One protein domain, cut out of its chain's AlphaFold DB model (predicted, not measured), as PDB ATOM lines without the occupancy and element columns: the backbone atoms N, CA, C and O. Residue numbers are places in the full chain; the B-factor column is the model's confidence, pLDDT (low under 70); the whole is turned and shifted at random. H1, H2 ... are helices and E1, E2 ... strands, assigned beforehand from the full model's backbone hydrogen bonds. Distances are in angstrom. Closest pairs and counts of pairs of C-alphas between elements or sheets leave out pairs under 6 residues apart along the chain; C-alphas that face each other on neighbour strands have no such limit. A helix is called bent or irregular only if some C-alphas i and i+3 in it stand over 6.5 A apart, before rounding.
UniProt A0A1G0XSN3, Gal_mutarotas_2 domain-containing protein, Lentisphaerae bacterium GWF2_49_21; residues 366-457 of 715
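Overview. This is residues 366 to 457 of the 715 residues of the protein "Gal_mutarotas_2 domain-containing protein" of Lentisphaerae bacterium GWF2_49_21 (UniProt A0A1G0XSN3). Two longer helices, H2 and H3, cross at a steep angle, with the small hairpin E1 and E2 packed by the first part of H2 and H1 packed on that hairpin, away from H3. The single strand E3 runs beside H3. The printed part has 92 residues, with three named helices and four named strands in the order H1, E1, E2, H2, E3, E4, H3, a mixed class; its one sheet is E1 - E2, antiparallel. It is compact, with a radius of gyration of the C-alphas of 13.2 A and spans of 36 by 28 by 21 A.

Along the chain. H1, residues 369 to 377, begins with C-alpha 369 at (236.608, 400.258, 461.234). E1 is residues 381 to 384 and E2 387 to 390. H2, residues 395 to 411, is 25.0 A long, with a kink of 39 degrees near residue 405; it is only just irregular, C-alphas 404 and 407 being 7.0 A apart. E3 is residues 415 to 419, 12.8 A, and E4 427 to 429. H3, residues 438 to 452, is 21.0 A long and ends with C-alpha 452 at (216.632, 399.089, 482.026).

Arrangement. The closest C-alphas of H1 and E1 are those of Gly 375 and Leu 381, 4.8 A apart. E1 and E2 form a hairpin at 152 degrees, with N 382 and O 389 at 2.8 A. The closest C-alphas of E2 and H2, Val 390 and Ala 397, are 6.8 A apart. H2 and H3 touch at a steep tilt of 55 degrees, the same way, closest at the C-alphas of Glu 402 and Ile 449, 6.1 A; H3 does so with residues 445 to 450 alone. E3 pairs with no named strand; its C-alpha of Thr 418 is 7.1 A from that of Asn 443 in H3, their closest pair. E4 also pairs with no named strand, but its residues 427 to 429 pair antiparallel with 432 to 433. H1 and H3 are apart. Every O i to N i+4 pair is within hydrogen-bond range in H1 and H3, and 11 of 13 in H2.

Size, cuts and confidence. The farthest C-alphas, Glu 411 and Gly 431, are 40.0 A apart. The printed part has no cut and no long link. Mean pLDDT of the printed part is 94.6, and no printed residue is under 70.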
ATOM      1  N   ASN A 366     227.534 400.691 459.735       87.00
ATOM      2  CA  ASN A 366     228.521 401.779 459.720       87.00
ATOM      3  C   ASN A 366     229.168 401.994 461.095       87.00
ATOM      4  O   ASN A 366     229.214 403.116 461.597       87.00
ATOM      5  N   PHE A 367     229.645 400.907 461.700       91.94
ATOM      6  CA  PHE A 367     230.571 400.996 462.826       91.94
ATOM      7  C   PHE A 367     231.922 401.550 462.356       91.94
ATOM      8  O   PHE A 367     232.289 401.377 461.189       91.94
ATOM      9  N   ALA A 368     232.662 402.208 463.247       91.69
ATOM     10  CA  ALA A 368     234.045 402.587 462.987       91.69
ATOM     11  C   ALA A 368     234.870 401.335 462.615       91.69
ATOM     12  O   ALA A 368     234.593 400.261 463.154       91.69
ATOM     13  N   PRO A 369     235.870 401.429 461.716       91.25
ATOM     14  CA  PRO A 369     236.608 400.258 461.234       91.25
ATOM     15  C   PRO A 369     237.194 399.376 462.344       91.25
ATOM     16  O   PRO A 369     237.016 398.159 462.307       91.25
ATOM     17  N   ASP A 370     237.807 399.983 463.362       92.69
ATOM     18  CA  ASP A 370     238.394 399.251 464.492       92.69
ATOM     19  C   ASP A 370     237.311 398.558 465.332       92.69
ATOM     20  O   ASP A 370     237.413 397.366 465.625       92.69
ATOM     21  N   THR A 371     236.215 399.267 465.623       93.75
ATOM     22  CA  THR A 371     235.028 398.726 466.302       93.75
ATOM     23  C   THR A 371     234.426 397.548 465.535       93.75
ATOM     24  O   THR A 371     234.044 396.538 466.128       93.75
ATOM     25  N   ALA A 372     234.349 397.660 464.207       94.31
ATOM     26  CA  ALA A 372     233.848 396.610 463.335       94.31
ATOM     27  C   ALA A 372     234.755 395.371 463.386       94.31
ATOM     28  O   ALA A 372     234.264 394.272 463.639       94.31
ATOM     29  N   ALA A 373     236.067 395.545 463.201       94.88
ATOM     30  CA  ALA A 373     237.036 394.452 463.205       94.88
ATOM     31  C   ALA A 373     237.077 393.725 464.560       94.88
ATOM     32  O   ALA A 373     236.974 392.496 464.627       94.88
ATOM     33  N   GLU A 374     237.156 394.480 465.657       95.88
ATOM     34  CA  GLU A 374     237.144 393.925 467.008       95.88
ATOM     35  C   GLU A 374     235.810 393.226 467.304       95.88
ATOM     36  O   GLU A 374     235.789 392.081 467.764       95.88
ATOM     37  N   GLY A 375     234.690 393.881 466.995       97.00
ATOM     38  CA  GLY A 375     233.355 393.353 467.238       97.00
ATOM     39  C   GLY A 375     233.086 392.050 466.485       97.00
ATOM     40  O   GLY A 375     232.517 391.123 467.068       97.00
ATOM     41  N   VAL A 376     233.529 391.946 465.229       97.12
ATOM     42  CA  VAL A 376     233.418 390.720 464.422       97.12
ATOM     43  C   VAL A 376     234.305 389.613 464.990       97.12
ATOM     44  O   VAL A 376     233.807 388.514 465.233       97.12
ATOM     45  N   SER A 377     235.580 389.893 465.296       97.31
ATOM     46  CA  SER A 377     236.499 388.876 465.843       97.31
ATOM     47  C   SER A 377     236.023 388.284 467.178       97.31
ATOM     48  O   SER A 377     236.266 387.114 467.468       97.31
ATOM     49  N   LYS A 378     235.283 389.066 467.977       96.94
ATOM     50  CA  LYS A 378     234.701 388.645 469.262       96.94
ATOM     51  C   LYS A 378     233.278 388.076 469.151       96.94
ATOM     52  O   LYS A 378     232.692 387.709 470.172       96.94
ATOM     53  N   GLY A 379     232.692 388.030 467.951       95.75
ATOM     54  CA  GLY A 379     231.310 387.586 467.717       95.75
ATOM     55  C   GLY A 379     230.227 388.515 468.290       95.75
ATOM     56  O   GLY A 379     229.076 388.097 468.456       95.75
ATOM     57  N   LEU A 380     230.589 389.759 468.618       97.25
ATOM     58  CA  LEU A 380     229.692 390.811 469.115       97.25
ATOM     59  C   LEU A 380     228.947 391.502 467.963       97.25
ATOM     60  O   LEU A 380     227.797 391.919 468.110       97.25
ATOM     61  N   LEU A 381     229.597 391.592 466.807       96.94
ATOM     62  CA  LEU A 381     229.018 392.042 465.550       96.94
ATOM     63  C   LEU A 381     228.993 390.872 464.563       96.94
ATOM     64  O   LEU A 381     229.807 389.952 464.645       96.94
ATOM     65  N   ARG A 382     228.032 390.900 463.644       94.81
ATOM     66  CA  ARG A 382     227.875 389.939 462.553       94.81
ATOM     67  C   ARG A 382     228.244 390.624 461.246       94.81
ATOM     68  O   ARG A 382     227.806 391.751 461.019       94.81
ATOM     69  N   GLN A 383     228.991 389.924 460.397       93.81
ATOM     70  CA  GLN A 383     229.372 390.399 459.075       93.81
ATOM     71  C   GLN A 383     228.755 389.527 457.974       93.81
ATOM     72  O   GLN A 383     228.874 388.308 458.023       93.81
ATOM     73  N   GLU A 384     228.133 390.169 456.986       90.88
ATOM     74  CA  GLU A 384     227.640 389.575 455.739       90.88
ATOM     75  C   GLU A 384     228.186 390.408 454.569       90.88
ATOM     76  O   GLU A 384     227.781 391.553 454.349       90.88
ATOM     77  N   GLY A 385     229.181 389.889 453.848       88.38
ATOM     78  CA  GLY A 385     229.935 390.689 452.879       88.38
ATOM     79  C   GLY A 385     230.546 391.948 453.521       88.38
ATOM     80  O   GLY A 385     231.369 391.859 454.432       88.38
ATOM     81  N   LYS A 386     230.151 393.138 453.044       85.25
ATOM     82  CA  LYS A 386     230.569 394.438 453.617       85.25
ATOM     83  C   LYS A 386     229.662 394.929 454.750       85.25
ATOM     84  O   LYS A 386     229.983 395.916 455.406       85.25
ATOM     85  N   GLU A 387     228.510 394.300 454.953       88.56
ATOM     86  CA  GLU A 387     227.559 394.712 455.976       88.56
ATOM     87  C   GLU A 387     227.992 394.181 457.342       88.56
ATOM     88  O   GLU A 387     228.102 392.974 457.530       88.56
ATOM     89  N   VAL A 388     228.210 395.084 458.302       93.69
ATOM     90  CA  VAL A 388     228.510 394.749 459.700       93.69
ATOM     91  C   VAL A 388     227.416 395.324 460.591       93.69
ATOM     92  O   VAL A 388     227.209 396.539 460.614       93.69
ATOM     93  N   VAL A 389     226.721 394.454 461.322       95.38
ATOM     94  CA  VAL A 389     225.586 394.798 462.194       95.38
ATOM     95  C   VAL A 389     225.746 394.179 463.580       95.38
ATOM     96  O   VAL A 389     226.529 393.251 463.770       95.38
ATOM     97  N   VAL A 390     224.980 394.647 464.567       96.56
ATOM     98  CA  VAL A 390     224.927 393.986 465.883       96.56
ATOM     99  C   VAL A 390     224.393 392.553 465.762       96.56
ATOM    100  O   VAL A 390     223.413 392.297 465.060       96.56
ATOM    101  N   ASN A 391     225.022 391.607 466.462       95.88
ATOM    102  CA  ASN A 391     224.602 390.206 466.481       95.88
ATOM    103  C   ASN A 391     223.399 389.997 467.430       95.88
ATOM    104  O   ASN A 391     223.548 389.549 468.569       95.88
ATOM    105  N   VAL A 392     222.202 390.406 466.993       95.31
ATOM    106  CA  VAL A 392     220.959 390.316 467.788       95.31
ATOM    107  C   VAL A 392     220.625 388.870 468.171       95.31
ATOM    108  O   VAL A 392     220.805 387.951 467.378       95.31
ATOM    109  N   GLY A 393     220.130 388.649 469.393       87.88
ATOM    110  CA  GLY A 393     219.903 387.306 469.941       87.88
ATOM    111  C   GLY A 393     221.131 386.684 470.620       87.88
ATOM    112  O   GLY A 393     220.991 385.695 471.340       87.88
ATOM    113  N   ASN A 394     222.324 387.276 470.484       93.75
ATOM    114  CA  ASN A 394     223.500 386.901 471.267       93.75
ATOM    115  C   ASN A 394     223.626 387.787 472.518       93.75
ATOM    116  O   ASN A 394     223.913 388.978 472.442       93.75
ATOM    117  N   ARG A 395     223.498 387.192 473.710       94.38
ATOM    118  CA  ARG A 395     223.509 387.936 474.985       94.38
ATOM    119  C   ARG A 395     224.792 388.744 475.237       94.38
ATOM    120  O   ARG A 395     224.723 389.779 475.898       94.38
ATOM    121  N   LYS A 396     225.961 388.281 474.772       96.81
ATOM    122  CA  LYS A 396     227.227 389.029 474.917       96.81
ATOM    123  C   LYS A 396     227.238 390.243 473.984       96.81
ATOM    124  O   LYS A 396     227.568 391.336 474.436       96.81
ATOM    125  N   ALA A 397     226.807 390.060 472.735       97.50
ATOM    126  CA  ALA A 397     226.654 391.137 471.756       97.50
ATOM    127  C   ALA A 397     225.665 392.212 472.226       97.50
ATOM    128  O   ALA A 397     225.963 393.400 472.176       97.50
ATOM    129  N   GLU A 398     224.512 391.800 472.754       97.12
ATOM    130  CA  GLU A 398     223.482 392.717 473.247       97.12
ATOM    131  C   GLU A 398     223.964 393.556 474.439       97.12
ATOM    132  O   GLU A 398     223.694 394.753 474.491       97.12
ATOM    133  N   LYS A 399     224.729 392.961 475.368       97.75
ATOM    134  CA  LYS A 399     225.366 393.699 476.475       97.75
ATOM    135  C   LYS A 399     226.441 394.671 475.994       97.75
ATOM    136  O   LYS A 399     226.573 395.761 476.544       97.75
ATOM    137  N   TYR A 400     227.222 394.279 474.991       97.25
ATOM    138  CA  TYR A 400     228.199 395.171 474.380       97.25
ATOM    139  C   TYR A 400     227.502 396.373 473.733       97.25
ATOM    140  O   TYR A 400     227.838 397.513 474.037       97.25
ATOM    141  N   TYR A 401     226.459 396.130 472.941       97.50
ATOM    142  CA  TYR A 401     225.671 397.185 472.313       97.50
ATOM    143  C   TYR A 401     225.006 398.109 473.344       97.50
ATOM    144  O   TYR A 401     225.029 399.327 473.189       97.50
ATOM    145  N   GLU A 402     224.487 397.545 474.442       97.75
ATOM    146  CA  GLU A 402     224.006 398.302 475.605       97.75
ATOM    147  C   GLU A 402     225.075 399.280 476.110       97.75
ATOM    148  O   GLU A 402     224.790 400.471 476.224       97.75
ATOM    149  N   SER A 403     226.316 398.822 476.312       97.00
ATOM    150  CA  SER A 403     227.413 399.674 476.792       97.00
ATOM    151  C   SER A 403     227.717 400.865 475.876       97.00
ATOM    152  O   SER A 403     228.005 401.950 476.378       97.00
ATOM    153  N   LEU A 404     227.568 400.698 474.558       95.50
ATOM    154  CA  LEU A 404     227.777 401.772 473.583       95.50
ATOM    155  C   LEU A 404     226.678 402.843 473.656       95.50
ATOM    156  O   LEU A 404     226.936 404.025 473.445       95.50
ATOM    157  N   MET A 405     225.439 402.453 473.969       96.81
ATOM    158  CA  MET A 405     224.294 403.372 473.999       96.81
ATOM    159  C   MET A 405     224.165 404.131 475.326       96.81
ATOM    160  O   MET A 405     223.651 405.256 475.344       96.81
ATOM    161  N   MET A 406     224.614 403.531 476.436       97.44
ATOM    162  CA  MET A 406     224.444 404.076 477.788       97.44
ATOM    163  C   MET A 406     224.930 405.524 477.966       97.44
ATOM    164  O   MET A 406     224.198 406.289 478.601       97.44
ATOM    165  N   PRO A 407     226.080 405.964 477.412       97.62
ATOM    166  CA  PRO A 407     226.530 407.346 477.559       97.62
ATOM    167  C   PRO A 407     225.483 408.374 477.107       97.62
ATOM    168  O   PRO A 407     225.150 409.290 477.860       97.62
ATOM    169  N   ARG A 408     224.873 408.184 475.927       97.38
ATOM    170  CA  ARG A 408     223.850 409.113 475.407       97.38
ATOM    171  C   ARG A 408     222.563 409.075 476.235       97.38
ATOM    172  O   ARG A 408     221.915 410.104 476.435       97.38
ATOM    173  N   ILE A 409     222.195 407.903 476.754       97.62
ATOM    174  CA  ILE A 409     221.019 407.745 477.622       97.62
ATOM    175  C   ILE A 409     221.206 408.519 478.933       97.62
ATOM    176  O   ILE A 409     220.309 409.277 479.326       97.62
ATOM    177  N   SER A 410     222.383 408.386 479.551       97.19
ATOM    178  CA  SER A 410     222.780 409.089 480.778       97.19
ATOM    179  C   SER A 410     222.801 410.609 480.611       97.19
ATOM    180  O   SER A 410     222.455 411.341 481.538       97.19
ATOM    181  N   GLU A 411     223.117 411.110 479.416       97.75
ATOM    182  CA  GLU A 411     223.086 412.548 479.111       97.75
ATOM    183  C   GLU A 411     221.678 413.139 479.019       97.75
ATOM    184  O   GLU A 411     221.506 414.356 479.122       97.75
ATOM    185  N   GLY A 412     220.656 412.301 478.847       96.69
ATOM    186  CA  GLY A 412     219.271 412.750 478.808       96.69
ATOM    187  C   GLY A 412     218.480 412.337 477.571       96.69
ATOM    188  O   GLY A 412     217.319 412.740 477.490       96.69
ATOM    189  N   LEU A 413     219.041 411.528 476.667       97.38
ATOM    190  CA  LEU A 413     218.362 411.051 475.458       97.38
ATOM    191  C   LEU A 413     217.014 410.381 475.755       97.38
ATOM    192  O   LEU A 413     216.931 409.516 476.620       97.38
ATOM    193  N   GLU A 414     215.958 410.740 475.025       96.19
ATOM    194  CA  GLU A 414     214.605 410.231 475.292       96.19
ATOM    195  C   GLU A 414     214.213 409.047 474.419       96.19
ATOM    196  O   GLU A 414     213.436 408.208 474.870       96.19
ATOM    197  N   LEU A 415     214.721 408.977 473.190       96.62
ATOM    198  CA  LEU A 415     214.332 407.961 472.218       96.62
ATOM    199  C   LEU A 415     215.454 407.744 471.191       96.62
ATOM    200  O   LEU A 415     216.206 408.672 470.887       96.62
ATOM    201  N   TRP A 416     215.537 406.534 470.640       97.88
ATOM    202  CA  TRP A 416     216.423 406.199 469.523       97.88
ATOM    203  C   TRP A 416     215.642 406.047 468.222       97.88
ATOM    204  O   TRP A 416     214.594 405.399 468.179       97.88
ATOM    205  N   TRP A 417     216.173 406.629 467.154       97.88
ATOM    206  CA  TRP A 417     215.717 406.395 465.794       97.88
ATOM    207  C   TRP A 417     216.598 405.311 465.161       97.88
ATOM    208  O   TRP A 417     217.770 405.549 464.902       97.88
ATOM    209  N   THR A 418     216.038 404.118 464.948       96.19
ATOM    210  CA  THR A 418     216.700 402.944 464.359       96.19
ATOM    211  C   THR A 418     216.456 402.883 462.853       96.19
ATOM    212  O   THR A 418     215.436 402.385 462.362       96.19
ATOM    213  N   ASP A 419     217.406 403.420 462.105       92.88
ATOM    214  CA  ASP A 419     217.366 403.472 460.652       92.88
ATOM    215  C   ASP A 419     218.145 402.310 460.023       92.88
ATOM    216  O   ASP A 419     218.965 401.650 460.667       92.88
ATOM    217  N   HIS A 420     217.876 402.040 458.748       90.31
ATOM    218  CA  HIS A 420     218.497 400.966 457.974       90.31
ATOM    219  C   HIS A 420     218.223 399.547 458.511       90.31
ATOM    220  O   HIS A 420     218.893 398.586 458.135       90.31
ATOM    221  N   ALA A 421     217.239 399.383 459.392       90.31
ATOM    222  CA  ALA A 421     216.788 398.076 459.872       90.31
ATOM    223  C   ALA A 421     216.084 397.259 458.773       90.31
ATOM    224  O   ALA A 421     215.985 396.040 458.861       90.31
ATOM    225  N   ASP A 422     215.597 397.948 457.746       88.25
ATOM    226  CA  ASP A 422     214.759 397.447 456.666       88.25
ATOM    227  C   ASP A 422     215.522 396.741 455.538       88.25
ATOM    228  O   ASP A 422     214.963 396.451 454.487       88.25
ATOM    229  N   ARG A 423     216.824 396.511 455.731       85.88
ATOM    230  CA  ARG A 423     217.724 396.130 454.642       85.88
ATOM    231  C   ARG A 423     218.890 395.232 455.020       85.88
ATOM    232  O   ARG A 423     219.779 395.026 454.203       85.88
ATOM    233  N   VAL A 424     218.838 394.657 456.213       90.19
ATOM    234  CA  VAL A 424     219.874 393.747 456.697       90.19
ATOM    235  C   VAL A 424     219.739 392.381 456.024       90.19
ATOM    236  O   VAL A 424     218.646 391.810 456.008       90.19
ATOM    237  N   SER A 425     220.841 391.904 455.445       88.06
ATOM    238  CA  SER A 425     220.926 390.681 454.635       88.06
ATOM    239  C   SER A 425     221.567 389.516 455.400       88.06
ATOM    240  O   SER A 425     222.120 389.670 456.495       88.06
ATOM    241  N   GLY A 426     221.509 388.320 454.812       90.44
ATOM    242  CA  GLY A 426     222.079 387.097 455.380       90.44
ATOM    243  C   GLY A 426     221.231 386.535 456.517       90.44
ATOM    244  O   GLY A 426     220.028 386.793 456.616       90.44
ATOM    245  N   GLU A 427     221.859 385.782 457.410       93.12
ATOM    246  CA  GLU A 427     221.165 385.012 458.444       93.12
ATOM    247  C   GLU A 427     221.485 385.504 459.863       93.12
ATOM    248  O   GLU A 427     222.597 385.942 460.145       93.12
ATOM    249  N   LEU A 428     220.516 385.410 460.781       93.38
ATOM    250  CA  LEU A 428     220.749 385.663 462.214       93.38
ATOM    251  C   LEU A 428     221.539 384.521 462.863       93.38
ATOM    252  O   LEU A 428     222.362 384.727 463.749       93.38
ATOM    253  N   ARG A 429     221.250 383.303 462.411       92.31
ATOM    254  CA  ARG A 429     221.949 382.051 462.701       92.31
ATOM    255  C   ARG A 429     221.651 381.090 461.556       92.31
ATOM    256  O   ARG A 429     220.648 381.285 460.874       92.31
ATOM    257  N   LYS A 430     222.457 380.036 461.409       92.62
ATOM    258  CA  LYS A 430     222.320 379.051 460.326       92.62
ATOM    259  C   LYS A 430     220.860 378.602 460.119       92.62
ATOM    260  O   LYS A 430     220.244 378.069 461.041       92.62
ATOM    261  N   GLY A 431     220.333 378.797 458.915       93.19
ATOM    262  CA  GLY A 431     218.975 378.484 458.483       93.19
ATOM    263  C   GLY A 431     217.900 379.519 458.841       93.19
ATOM    264  O   GLY A 431     216.734 379.258 458.535       93.19
ATOM    265  N   LEU A 432     218.230 380.648 459.481       95.31
ATOM    266  CA  LEU A 432     217.264 381.671 459.906       95.31
ATOM    267  C   LEU A 432     217.537 383.025 459.224       95.31
ATOM    268  O   LEU A 432     218.411 383.770 459.684       95.31
ATOM    269  N   PRO A 433     216.778 383.383 458.172       94.44
ATOM    270  CA  PRO A 433     217.004 384.614 457.422       94.44
ATOM    271  C   PRO A 433     216.747 385.861 458.273       94.44
ATOM    272  O   PRO A 433     215.811 385.927 459.071       94.44
ATOM    273  N   SER A 434     217.583 386.882 458.089       93.69
ATOM    274  CA  SER A 434     217.544 388.106 458.894       93.69
ATOM    275  C   SER A 434     216.558 389.158 458.388       93.69
ATOM    276  O   SER A 434     216.039 389.916 459.206       93.69
ATOM    277  N   ARG A 435     216.242 389.173 457.086       92.56
ATOM    278  CA  ARG A 435     215.504 390.247 456.394       92.56
ATOM    279  C   ARG A 435     214.290 390.790 457.159       92.56
ATOM    280  O   ARG A 435     214.200 391.988 457.409       92.56
ATOM    281  N   ASN A 436     213.377 389.911 457.571       94.81
ATOM    282  CA  ASN A 436     212.134 390.296 458.256       94.81
ATOM    283  C   ASN A 436     212.238 390.259 459.794       94.81
ATOM    284  O   ASN A 436     211.314 390.686 460.488       94.81
ATOM    285  N   LEU A 437     213.340 389.742 460.348       95.94
ATOM    286  CA  LEU A 437     213.513 389.527 461.791       95.94
ATOM    287  C   LEU A 437     214.454 390.540 462.442       95.94
ATOM    288  O   LEU A 437     214.207 390.956 463.575       95.94
ATOM    289  N   PHE A 438     215.511 390.964 461.744       96.44
ATOM    290  CA  PHE A 438     216.551 391.824 462.303       96.44
ATOM    291  C   PHE A 438     215.966 393.108 462.887       96.44
ATOM    292  O   PHE A 438     216.227 393.420 464.047       96.44
ATOM    293  N   GLY A 439     215.130 393.821 462.125       96.12
ATOM    294  CA  GLY A 439     214.559 395.089 462.574       96.12
ATOM    295  C   GLY A 439     213.750 394.956 463.862       96.12
ATOM    296  O   GLY A 439     213.960 395.712 464.807       96.12
ATOM    297  N   VAL A 440     212.889 393.938 463.967       96.44
ATOM    298  CA  VAL A 440     212.093 393.697 465.183       96.44
ATOM    299  C   VAL A 440     212.985 393.378 466.385       96.44
ATOM    300  O   VAL A 440     212.785 393.931 467.470       96.44
ATOM    301  N   LEU A 441     213.981 392.511 466.198       97.81
ATOM    302  CA  LEU A 441     214.881 392.091 467.271       97.81
ATOM    303  C   LEU A 441     215.799 393.228 467.726       97.81
ATOM    304  O   LEU A 441     215.986 393.418 468.928       97.81
ATOM    305  N   TRP A 442     216.304 394.032 466.792       98.12
ATOM    306  CA  TRP A 442     217.121 395.200 467.095       98.12
ATOM    307  C   TRP A 442     216.311 396.279 467.822       98.12
ATOM    308  O   TRP A 442     216.740 396.785 468.859       98.12
ATOM    309  N   ASN A 443     215.086 396.558 467.371       97.88
ATOM    310  CA  ASN A 443     214.178 397.469 468.071       97.88
ATOM    311  C   ASN A 443     213.864 396.992 469.490       97.88
ATOM    312  O   ASN A 443     213.822 397.793 470.422       97.88
ATOM    313  N   ARG A 444     213.674 395.682 469.686       97.25
ATOM    314  CA  ARG A 444     213.470 395.111 471.020       97.25
ATOM    315  C   ARG A 444     214.707 395.251 471.907       97.25
ATOM    316  O   ARG A 444     214.551 395.582 473.080       97.25
ATOM    317  N   LEU A 445     215.905 395.013 471.373       97.94
ATOM    318  CA  LEU A 445     217.161 395.230 472.095       97.94
ATOM    319  C   LEU A 445     217.235 396.672 472.608       97.94
ATOM    320  O   LEU A 445     217.374 396.892 473.811       97.94
ATOM    321  N   VAL A 446     217.054 397.646 471.716       98.00
ATOM    322  CA  VAL A 446     217.103 399.072 472.063       98.00
ATOM    323  C   VAL A 446     216.003 399.443 473.062       98.00
ATOM    324  O   VAL A 446     216.282 400.098 474.066       98.00
ATOM    325  N   TYR A 447     214.772 398.965 472.862       97.50
ATOM    326  CA  TYR A 447     213.671 399.165 473.809       97.50
ATOM    327  C   TYR A 447     214.006 398.635 475.209       97.50
ATOM    328  O   TYR A 447     213.761 399.312 476.208       97.50
ATOM    329  N   ASN A 448     214.606 397.446 475.298       97.00
ATOM    330  CA  ASN A 448     214.999 396.843 476.569       97.00
ATOM    331  C   ASN A 448     216.134 397.616 477.256       97.00
ATOM    332  O   ASN A 448     216.105 397.752 478.477       97.00
ATOM    333  N   ILE A 449     217.098 398.148 476.498       97.75
ATOM    334  CA  ILE A 449     218.158 399.024 477.027       97.75
ATOM    335  C   ILE A 449     217.546 400.299 477.624       97.75
ATOM    336  O   ILE A 449     217.843 400.663 478.766       97.75
ATOM    337  N   MET A 450     216.629 400.946 476.897       97.50
ATOM    338  CA  MET A 450     215.923 402.136 477.390       97.50
ATOM    339  C   MET A 450     215.126 401.824 478.661       97.50
ATOM    340  O   MET A 450     215.228 402.554 479.648       97.50
ATOM    341  N   LYS A 451     214.402 400.698 478.671       96.00
ATOM    342  CA  LYS A 451     213.646 400.211 479.830       96.00
ATOM    343  C   LYS A 451     214.542 400.035 481.065       96.00
ATOM    344  O   LYS A 451     214.268 400.616 482.110       96.00
ATOM    345  N   LYS A 452     215.655 399.301 480.936       95.50
ATOM    346  CA  LYS A 452     216.632 399.089 482.026       95.50
ATOM    347  C   LYS A 452     217.223 400.393 482.567       95.50
ATOM    348  O   LYS A 452     217.551 400.470 483.742       95.50
ATOM    349  N   SER A 453     217.316 401.418 481.724       95.19
ATOM    350  CA  SER A 453     217.845 402.739 482.077       95.19
ATOM    351  C   SER A 453     216.813 403.661 482.749       95.19
ATOM    352  O   SER A 453     217.010 404.875 482.800       95.19
ATOM    353  N   GLY A 454     215.675 403.126 483.208       93.62
ATOM    354  CA  GLY A 454     214.594 403.905 483.827       93.62
ATOM    355  C   GLY A 454     213.741 404.691 482.826       93.62
ATOM    356  O   GLY A 454     212.969 405.567 483.219       93.62
ATOM    357  N   ARG A 455     213.865 404.400 481.526       91.19
ATOM    358  CA  ARG A 455     213.071 405.003 480.448       91.19
ATOM    359  C   ARG A 455     212.100 403.983 479.875       91.19
ATOM    360  O   ARG A 455     212.124 403.656 478.687       91.19
ATOM    361  N   ASP A 456     211.232 403.489 480.749       86.31
ATOM    362  CA  ASP A 456     210.128 402.621 480.366       86.31
ATOM    363  C   ASP A 456     209.293 403.257 479.245       86.31
ATOM    364  O   ASP A 456     209.149 404.481 479.154       86.31
ATOM    365  N   ARG A 457     208.697 402.413 478.395       87.44
ATOM    366  CA  ARG A 457     207.798 402.849 477.314       87.44
ATOM    367  C   ARG A 457     208.493 403.766 476.300       87.44
ATOM    368  O   ARG A 457     207.861 404.688 475.810       87.44
TER     369      ARG A 457